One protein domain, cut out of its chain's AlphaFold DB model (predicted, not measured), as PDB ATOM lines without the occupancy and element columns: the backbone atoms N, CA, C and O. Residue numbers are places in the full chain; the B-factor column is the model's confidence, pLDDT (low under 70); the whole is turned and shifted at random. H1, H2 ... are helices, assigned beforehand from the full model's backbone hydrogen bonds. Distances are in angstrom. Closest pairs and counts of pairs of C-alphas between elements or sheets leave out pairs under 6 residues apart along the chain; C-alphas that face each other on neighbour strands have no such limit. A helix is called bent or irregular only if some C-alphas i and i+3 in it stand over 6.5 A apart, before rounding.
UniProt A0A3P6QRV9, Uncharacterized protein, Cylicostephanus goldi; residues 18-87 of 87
ATOM      1  N   PHE A  18     495.743 429.965 400.979       87.88
ATOM      2  CA  PHE A  18     495.761 431.296 401.538       87.88
ATOM      3  C   PHE A  18     496.187 431.190 402.990       87.88
ATOM      4  O   PHE A  18     495.899 430.203 403.676       87.88
ATOM      5  N   PHE A  19     496.871 432.225 403.462       94.44
ATOM      6  CA  PHE A  19     497.020 432.413 404.892       94.44
ATOM      7  C   PHE A  19     495.638 432.543 405.525       94.44
ATOM      8  O   PHE A  19     494.683 432.997 404.886       94.44
ATOM      9  N   THR A  20     495.522 432.161 406.796       94.75
ATOM     10  CA  THR A  20     494.281 432.448 407.511       94.75
ATOM     11  C   THR A  20     494.094 433.959 407.611       94.75
ATOM     12  O   THR A  20     495.068 434.719 407.568       94.75
ATOM     13  N   LYS A  21     492.841 434.401 407.779       95.00
ATOM     14  CA  LYS A  21     492.490 435.822 407.912       95.00
ATOM     15  C   LYS A  21     493.428 436.550 408.884       95.00
ATOM     16  O   LYS A  21     494.015 437.558 408.522       95.00
ATOM     17  N   HIS A  22     493.648 435.972 410.063       95.62
ATOM     18  CA  HIS A  22     494.513 436.525 411.103       95.62
ATOM     19  C   HIS A  22     495.938 436.829 410.633       95.62
ATOM     20  O   HIS A  22     496.478 437.897 410.915       95.62
ATOM     21  N   PHE A  23     496.570 435.881 409.941       95.75
ATOM     22  CA  PHE A  23     497.957 436.052 409.518       95.75
ATOM     23  C   PHE A  23     498.066 436.893 408.246       95.75
ATOM     24  O   PHE A  23     498.994 437.689 408.126       95.75
ATOM     25  N   ALA A  24     497.083 436.795 407.347       96.25
ATOM     26  CA  ALA A  24     496.964 437.696 406.208       96.25
ATOM     27  C   ALA A  24     496.847 439.161 406.663       96.25
ATOM     28  O   ALA A  24     497.608 439.998 406.186       96.25
ATOM     29  N   GLU A  25     495.968 439.456 407.625       96.94
ATOM     30  CA  GLU A  25     495.780 440.802 408.181       96.94
ATOM     31  C   GLU A  25     497.037 441.317 408.888       96.94
ATOM     32  O   GLU A  25     497.404 442.475 408.709       96.94
ATOM     33  N   PHE A  26     497.735 440.466 409.646       96.56
ATOM     34  CA  PHE A  26     499.035 440.807 410.232       96.56
ATOM     35  C   PHE A  26     500.051 441.215 409.154       96.56
ATOM     36  O   PHE A  26     500.650 442.286 409.239       96.56
ATOM     37  N   LEU A  27     500.215 440.391 408.112       97.19
ATOM     38  CA  LEU A  27     501.164 440.674 407.037       97.19
ATOM     39  C   LEU A  27     500.791 441.943 406.267       97.19
ATOM     40  O   LEU A  27     501.660 442.748 405.946       97.19
ATOM     41  N   GLU A  28     499.506 442.142 405.982       97.56
ATOM     42  CA  GLU A  28     499.025 443.335 405.291       97.56
ATOM     43  C   GLU A  28     499.223 444.600 406.114       97.56
ATOM     44  O   GLU A  28     499.724 445.590 405.583       97.56
ATOM     45  N   ARG A  29     498.865 444.566 407.399       98.31
ATOM     46  CA  ARG A  29     498.996 445.709 408.302       98.31
ATOM     47  C   ARG A  29     500.453 446.129 408.470       98.31
ATOM     48  O   ARG A  29     500.739 447.322 408.432       98.31
ATOM     49  N   ASP A  30     501.351 445.163 408.652       98.44
ATOM     50  CA  ASP A  30     502.723 445.444 409.085       98.44
ATOM     51  C   ASP A  30     503.727 445.506 407.915       98.44
ATOM     52  O   ASP A  30     504.766 446.155 408.029       98.44
ATOM     53  N   TYR A  31     503.416 444.882 406.771       97.81
ATOM     54  CA  TYR A  31     504.323 444.779 405.614       97.81
ATOM     55  C   TYR A  31     503.665 445.101 404.260       97.81
ATOM     56  O   TYR A  31     504.356 445.231 403.246       97.81
ATOM     57  N   GLY A  32     502.339 445.254 404.221       97.94
ATOM     58  CA  GLY A  32     501.576 445.580 403.019       97.94
ATOM     59  C   GLY A  32     501.157 444.367 402.180       97.94
ATOM     60  O   GLY A  32     501.775 443.301 402.181       97.94
ATOM     61  N   THR A  33     500.104 444.558 401.382       95.88
ATOM     62  CA  THR A  33     499.476 443.504 400.564       95.88
ATOM     63  C   THR A  33     500.440 442.826 399.599       95.88
ATOM     64  O   THR A  33     500.418 441.605 399.479       95.88
ATOM     65  N   LYS A  34     501.355 443.583 398.978       96.69
ATOM     66  CA  LYS A  34     502.358 443.013 398.062       96.69
ATOM     67  C   LYS A  34     503.259 441.987 398.752       96.69
ATOM     68  O   LYS A  34     503.613 440.986 398.139       96.69
ATOM     69  N   PHE A  35     503.631 442.235 400.008       96.88
ATOM     70  CA  PHE A  35     504.471 441.315 400.769       96.88
ATOM     71  C   PHE A  35     503.691 440.064 401.179       96.88
ATOM     72  O   PHE A  35     504.191 438.952 401.015       96.88
ATOM     73  N   LYS A  36     502.436 440.229 401.621       95.88
ATOM     74  CA  LYS A  36     501.534 439.099 401.881       95.88
ATOM     75  C   LYS A  36     501.371 438.221 400.636       95.88
ATOM     76  O   LYS A  36     501.565 437.012 400.729       95.88
ATOM     77  N   ASP A  37     501.067 438.807 399.477       93.31
ATOM     78  CA  ASP A  37     500.868 438.059 398.229       93.31
ATOM     79  C   ASP A  37     502.148 437.325 397.791       93.31
ATOM     80  O   ASP A  37     502.087 436.159 397.391       93.31
ATOM     81  N   LEU A  38     503.312 437.975 397.935       93.88
ATOM     82  CA  LEU A  38     504.618 437.373 397.650       93.88
ATOM     83  C   LEU A  38     504.875 436.127 398.506       93.88
ATOM     84  O   LEU A  38     505.343 435.117 397.982       93.88
ATOM     85  N   LEU A  39     504.584 436.196 399.807       94.12
ATOM     86  CA  LEU A  39     504.786 435.071 400.718       94.12
ATOM     87  C   LEU A  39     503.745 433.971 400.528       94.12
ATOM     88  O   LEU A  39     504.093 432.796 400.602       94.12
ATOM     89  N   GLN A  40     502.485 434.333 400.294       92.69
ATOM     90  CA  GLN A  40     501.377 433.383 400.221       92.69
ATOM     91  C   GLN A  40     501.510 432.429 399.033       92.69
ATOM     92  O   GLN A  40     501.190 431.249 399.161       92.69
ATOM     93  N   ARG A  41     502.015 432.931 397.894       91.38
ATOM     94  CA  ARG A  41     502.178 432.148 396.660       91.38
ATOM     95  C   ARG A  41     500.885 431.433 396.252       91.38
ATOM     96  O   ARG A  41     500.858 430.220 396.049       91.38
ATOM     97  N   SER A  42     499.795 432.194 396.130       88.44
ATOM     98  CA  SER A  42     498.480 431.670 395.721       88.44
ATOM     99  C   SER A  42     498.497 431.006 394.337       88.44
ATOM    100  O   SER A  42     497.652 430.158 394.053       88.44
ATOM    101  N   ASP A  43     499.490 431.331 393.503       90.06
ATOM    102  CA  ASP A  43     499.773 430.679 392.222       90.06
ATOM    103  C   ASP A  43     500.090 429.180 392.353       90.06
ATOM    104  O   ASP A  43     499.887 428.426 391.403       90.06
ATOM    105  N   LEU A  44     500.543 428.729 393.526       89.12
ATOM    106  CA  LEU A  44     500.891 427.330 393.784       89.12
ATOM    107  C   LEU A  44     499.687 426.455 394.174       89.12
ATOM    108  O   LEU A  44     499.854 425.249 394.364       89.12
ATOM    109  N   GLY A  45     498.480 427.018 394.305       86.88
ATOM    110  CA  GLY A  45     497.308 426.273 394.781       86.88
ATOM    111  C   GLY A  45     497.549 425.658 396.164       86.88
ATOM    112  O   GLY A  45     498.411 426.131 396.890       86.88
ATOM    113  N   GLY A  46     496.837 424.590 396.537       85.44
ATOM    114  CA  GLY A  46     496.827 424.008 397.897       85.44
ATOM    115  C   GLY A  46     498.165 423.546 398.502       85.44
ATOM    116  O   GLY A  46     498.176 423.054 399.628       85.44
ATOM    117  N   VAL A  47     499.286 423.687 397.791       89.25
ATOM    118  CA  VAL A  47     500.638 423.387 398.287       89.25
ATOM    119  C   VAL A  47     501.484 424.635 398.568       89.25
ATOM    120  O   VAL A  47     502.643 424.498 398.962       89.25
ATOM    121  N   GLY A  48     500.925 425.835 398.376       90.12
ATOM    122  CA  GLY A  48     501.564 427.116 398.681       90.12
ATOM    123  C   GLY A  48     501.844 427.339 400.172       90.12
ATOM    124  O   GLY A  48     501.825 426.415 400.992       90.12
ATOM    125  N   SER A  49     502.135 428.587 400.532       93.81
ATOM    126  CA  SER A  49     502.368 428.949 401.932       93.81
ATOM    127  C   SER A  49     501.065 428.944 402.726       93.81
ATOM    128  O   SER A  49     499.984 429.203 402.200       93.81
ATOM    129  N   PHE A  50     501.175 428.646 404.016       92.62
ATOM    130  CA  PHE A  50     500.048 428.506 404.932       92.62
ATOM    131  C   PHE A  50     500.439 429.026 406.320       92.62
ATOM    132  O   PHE A  50     501.620 429.222 406.610       92.62
ATOM    133  N   GLY A  51     499.448 429.232 407.187       93.19
ATOM    134  CA  GLY A  51     499.670 429.594 408.585       93.19
ATOM    135  C   GLY A  51     498.710 430.656 409.102       93.19
ATOM    136  O   GLY A  51     497.996 431.306 408.334       93.19
ATOM    137  N   GLY A  52     498.731 430.815 410.424       94.25
ATOM    138  CA  GLY A  52     497.845 431.696 411.174       94.25
ATOM    139  C   GLY A  52     496.773 430.947 411.954       94.25
ATOM    140  O   GLY A  52     496.604 429.739 411.805       94.25
ATOM    141  N   LYS A  53     496.045 431.689 412.793       94.88
ATOM    142  CA  LYS A  53     494.949 431.144 413.595       94.88
ATOM    143  C   LYS A  53     493.748 430.782 412.733       94.88
ATOM    144  O   LYS A  53     493.385 431.550 411.835       94.88
ATOM    145  N   THR A  54     493.104 429.674 413.057       91.50
ATOM    146  CA  THR A  54     491.857 429.197 412.457       91.50
ATOM    147  C   THR A  54     490.663 430.035 412.924       91.50
ATOM    148  O   THR A  54     489.788 430.337 412.117       91.50
ATOM    149  N   TYR A  55     490.641 430.442 414.197       94.12
ATOM    150  CA  TYR A  55     489.589 431.266 414.812       94.12
ATOM    151  C   TYR A  55     490.174 432.215 415.873       94.12
ATOM    152  O   TYR A  55     491.299 432.021 416.341       94.12
ATOM    153  N   ASP A  56     489.431 433.262 416.222       95.75
ATOM    154  CA  ASP A  56     489.909 434.401 417.019       95.75
ATOM    155  C   ASP A  56     490.367 433.974 418.428       95.75
ATOM    156  O   ASP A  56     491.422 434.402 418.917       95.75
ATOM    157  N   GLU A  57     489.617 433.063 419.052       97.06
ATOM    158  CA  GLU A  57     489.845 432.547 420.405       97.06
ATOM    159  C   GLU A  57     490.926 431.460 420.477       97.06
ATOM    160  O   GLU A  57     491.187 430.923 421.556       97.06
ATOM    161  N   GLU A  58     491.570 431.112 419.359       95.06
ATOM    162  CA  GLU A  58     492.604 430.082 419.352       95.06
ATOM    163  C   GLU A  58     493.782 430.497 420.249       95.06
ATOM    164  O   GLU A  58     494.434 431.534 420.036       95.06
ATOM    165  N   VAL A  59     494.052 429.669 421.263       95.06
ATOM    166  CA  VAL A  59     495.165 429.828 422.203       95.06
ATOM    167  C   VAL A  59     496.361 429.030 421.696       95.06
ATOM    168  O   VAL A  59     496.284 427.815 421.521       95.06
ATOM    169  N   LEU A  60     497.489 429.710 421.488       92.81
ATOM    170  CA  LEU A  60     498.735 429.075 421.065       92.81
ATOM    171  C   LEU A  60     499.381 428.371 422.264       92.81
ATOM    172  O   LEU A  60     499.840 429.023 423.198       92.81
ATOM    173  N   VAL A  61     499.397 427.040 422.237       95.81
ATOM    174  CA  VAL A  61     499.974 426.194 423.300       95.81
ATOM    175  C   VAL A  61     501.382 425.686 422.976       95.81
ATOM    176  O   VAL A  61     502.036 425.082 423.824       95.81
ATOM    177  N   HIS A  62     501.843 425.894 421.743       92.44
ATOM    178  CA  HIS A  62     503.142 425.447 421.243       92.44
ATOM    179  C   HIS A  62     503.876 426.603 420.574       92.44
ATOM    180  O   HIS A  62     503.243 427.524 420.048       92.44
ATOM    181  N   ASP A  63     505.206 426.522 420.559       94.62
ATOM    182  CA  ASP A  63     506.032 427.502 419.867       94.62
ATOM    183  C   ASP A  63     505.759 427.461 418.354       94.62
ATOM    184  O   ASP A  63     505.674 426.377 417.761       94.62
ATOM    185  N   PRO A  64     505.616 428.626 417.701       91.62
ATOM    186  CA  PRO A  64     505.363 428.678 416.273       91.62
ATOM    187  C   PRO A  64     506.574 428.161 415.488       91.62
ATOM    188  O   PRO A  64     507.716 428.547 415.736       91.62
ATOM    189  N   VAL A  65     506.311 427.324 414.485       92.31
ATOM    190  CA  VAL A  65     507.331 426.778 413.583       92.31
ATOM    191  C   VAL A  65     507.206 427.430 412.213       92.31
ATOM    192  O   VAL A  65     506.126 427.460 411.625       92.31
ATOM    193  N   VAL A  66     508.328 427.913 411.680       93.12
ATOM    194  CA  VAL A  66     508.405 428.500 410.338       93.12
ATOM    195  C   VAL A  66     509.123 427.539 409.399       93.12
ATOM    196  O   VAL A  66     510.283 427.189 409.616       93.12
ATOM    197  N   PHE A  67     508.446 427.131 408.325       92.12
ATOM    198  CA  PHE A  67     509.045 426.328 407.261       92.12
ATOM    199  C   PHE A  67     509.623 427.236 406.176       92.12
ATOM    200  O   PHE A  67     508.885 427.900 405.453       92.12
ATOM    201  N   VAL A  68     510.948 427.228 406.036       91.94
ATOM    202  CA  VAL A  68     511.655 427.898 404.939       91.94
ATOM    203  C   VAL A  68     511.990 426.865 403.869       91.94
ATOM    204  O   VAL A  68     512.571 425.822 404.168       91.94
ATOM    205  N   HIS A  69     511.619 427.143 402.620       90.25
ATOM    206  CA  HIS A  69     511.849 426.244 401.491       90.25
ATOM    207  C   HIS A  69     512.678 426.913 400.388       90.25
ATOM    208  O   HIS A  69     512.740 428.137 400.283       90.25
ATOM    209  N   GLY A  70     513.343 426.085 399.578       88.81
ATOM    210  CA  GLY A  70     514.119 426.530 398.420       88.81
ATOM    211  C   GLY A  70     513.278 426.658 397.147       88.81
ATOM    212  O   GLY A  70     512.075 426.406 397.146       88.81
ATOM    213  N   VAL A  71     513.948 427.003 396.045       86.00
ATOM    214  CA  VAL A  71     513.332 427.269 394.729       86.00
ATOM    215  C   VAL A  71     512.607 426.047 394.147       86.00
ATOM    216  O   VAL A  71     511.614 426.201 393.444       86.00
ATOM    217  N   SER A  72     513.086 424.837 394.436       89.19
ATOM    218  CA  SER A  72     512.549 423.581 393.898       89.19
ATOM    219  C   SER A  72     511.550 422.890 394.832       89.19
ATOM    220  O   SER A  72     511.374 421.677 394.743       89.19
ATOM    221  N   ASP A  73     510.960 423.620 395.779       91.31
ATOM    222  CA  ASP A  73     509.994 423.073 396.728       91.31
ATOM    223  C   ASP A  73     508.966 424.119 397.165       91.31
ATOM    224  O   ASP A  73     509.050 425.285 396.780       91.31
ATOM    225  N   VAL A  74     508.003 423.696 397.979       92.81
ATOM    226  CA  VAL A  74     506.890 424.496 398.479       92.81
ATOM    227  C   VAL A  74     506.643 424.203 399.962       92.81
ATOM    228  O   VAL A  74     506.825 423.077 400.441       92.81
ATOM    229  N   ALA A  75     506.230 425.226 400.712       93.06
ATOM    230  CA  ALA A  75     506.043 425.127 402.159       93.06
ATOM    231  C   ALA A  75     505.075 423.997 402.551       93.06
ATOM    232  O   ALA A  75     505.373 423.228 403.472       93.06
ATOM    233  N   GLY A  76     503.949 423.861 401.837       90.19
ATOM    234  CA  GLY A  76     502.925 422.853 402.120       90.19
ATOM    235  C   GLY A  76     503.469 421.423 402.104       90.19
ATOM    236  O   GLY A  76     503.214 420.653 403.031       90.19
ATOM    237  N   LEU A  77     504.285 421.077 401.103       92.12
ATOM    238  CA  LEU A  77     504.880 419.740 400.991       92.12
ATOM    239  C   LEU A  77     505.968 419.501 402.045       92.12
ATOM    240  O   LEU A  77     506.046 418.407 402.606       92.12
ATOM    241  N   ARG A  78     506.774 420.520 402.375       92.69
ATOM    242  CA  ARG A  78     507.796 420.415 403.431       92.69
ATOM    243  C   ARG A  78     507.194 420.123 404.796       92.69
ATOM    244  O   ARG A  78     507.692 419.245 405.500       92.69
ATOM    245  N   MET A  79     506.113 420.811 405.146       92.25
ATOM    246  CA  MET A  79     505.410 420.570 406.402       92.25
ATOM    247  C   MET A  79     504.806 419.164 406.451       92.25
ATOM    248  O   MET A  79     505.012 418.457 407.438       92.25
ATOM    249  N   GLN A  80     504.160 418.710 405.372       91.38
ATOM    250  CA  GLN A  80     503.620 417.347 405.295       91.38
ATOM    251  C   GLN A  80     504.712 416.279 405.441       91.38
ATOM    252  O   GLN A  80     504.526 415.298 406.163       91.38
ATOM    253  N   ALA A  81     505.867 416.470 404.797       92.75
ATOM    254  CA  ALA A  81     506.997 415.549 404.896       92.75
ATOM    255  C   ALA A  81     507.546 415.460 406.330       92.75
ATOM    256  O   ALA A  81     507.821 414.363 406.816       92.75
ATOM    257  N   VAL A  82     507.667 416.597 407.023       92.00
ATOM    258  CA  VAL A  82     508.088 416.638 408.430       92.00
ATOM    259  C   VAL A  82     507.054 415.958 409.324       92.00
ATOM    260  O   VAL A  82     507.424 415.081 410.097       92.00
ATOM    261  N   ALA A  83     505.768 416.278 409.168       90.44
ATOM    262  CA  ALA A  83     504.701 415.644 409.937       90.44
ATOM    263  C   ALA A  83     504.707 414.116 409.768       90.44
ATOM    264  O   ALA A  83     504.620 413.391 410.750       90.44
ATOM    265  N   ASN A  84     504.877 413.610 408.542       94.62
ATOM    266  CA  ASN A  84     504.924 412.169 408.281       94.62
ATOM    267  C   ASN A  84     506.170 411.474 408.847       94.62
ATOM    268  O   ASN A  84     506.118 410.277 409.110       94.62
ATOM    269  N   ARG A  85     507.279 412.197 409.037       95.06
ATOM    270  CA  ARG A  85     508.516 411.642 409.605       95.06
ATOM    271  C   ARG A  85     508.437 411.427 411.118       95.06
ATOM    272  O   ARG A  85     509.131 410.551 411.623       95.06
ATOM    273  N   TYR A  86     507.649 412.240 411.816       88.88
ATOM    274  CA  TYR A  86     507.527 412.219 413.278       88.88
ATOM    275  C   TYR A  86     506.169 411.685 413.765       88.88
ATOM    276  O   TYR A  86     505.832 411.869 414.932       88.88
ATOM    277  N   LYS A  87     505.392 411.067 412.868       68.62
ATOM    278  CA  LYS A  87     504.185 410.306 413.215       68.62
ATOM    279  C   LYS A  87     504.525 408.991 413.902       68.62
ATOM    280  O   LYS A  87     505.557 408.388 413.535       68.62
TER     281      LYS A  87
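What this domain is: This is residues 18 to 87 of the 87 residues of an uncharacterized protein of Cylicostephanus goldi (UniProt A0A3P6QRV9). Going along the printed part, you meet H1 and H2 as a V at one end, short H3 next, then a long loop, residues 48 to 74, and H4 at the far end. Residues 57 to 63 of the loop stick out. The 70 printed residues hold four named helices, H1 to H4, and no named strand: all helix, only just compact, close to loose, radius of gyration of the C-alphas 12.9 A, spans 35 by 31 by 17 A.

How they stand to each other: H1, residues 21 to 31, touches H2, residues 33 to 40, at a steep tilt of 54 degrees, opposite ways; closest are C-alphas Leu 27 and Lys 36, 5.4 A. H3, residues 42 to 47, meets H2 only through their link. H3 touches H4, residues 75 to 85, at a shallow tilt of 13 degrees, the same way; closest are C-alphas Val 47 and Gly 76, 4.5 A. H1 is apart from H3 and H4, and H2 from H4. In H1, H2 and H4 every O i to N i+4 pair is within hydrogen-bond range; H3 has 0 of 2, and 1 of 3 O i to N i+3 pairs.

Where its parts are: Find C-alpha 21 at (492.490, 435.822, 407.912); H1 runs 15.0 A, H2 10.3 A. H3, 8.9 A, is irregular: C-alphas 43 and 46 are 9.2 A apart. H4 runs 15.6 A to C-alpha 85 at (508.516, 411.642, 409.605).

The domain as a whole: C-alphas Gly 32 and Lys 87 are farthest apart, 36.8 A. The printed part has no cut; H3 to H4 is a long link. Only residue 87 has pLDDT under 70.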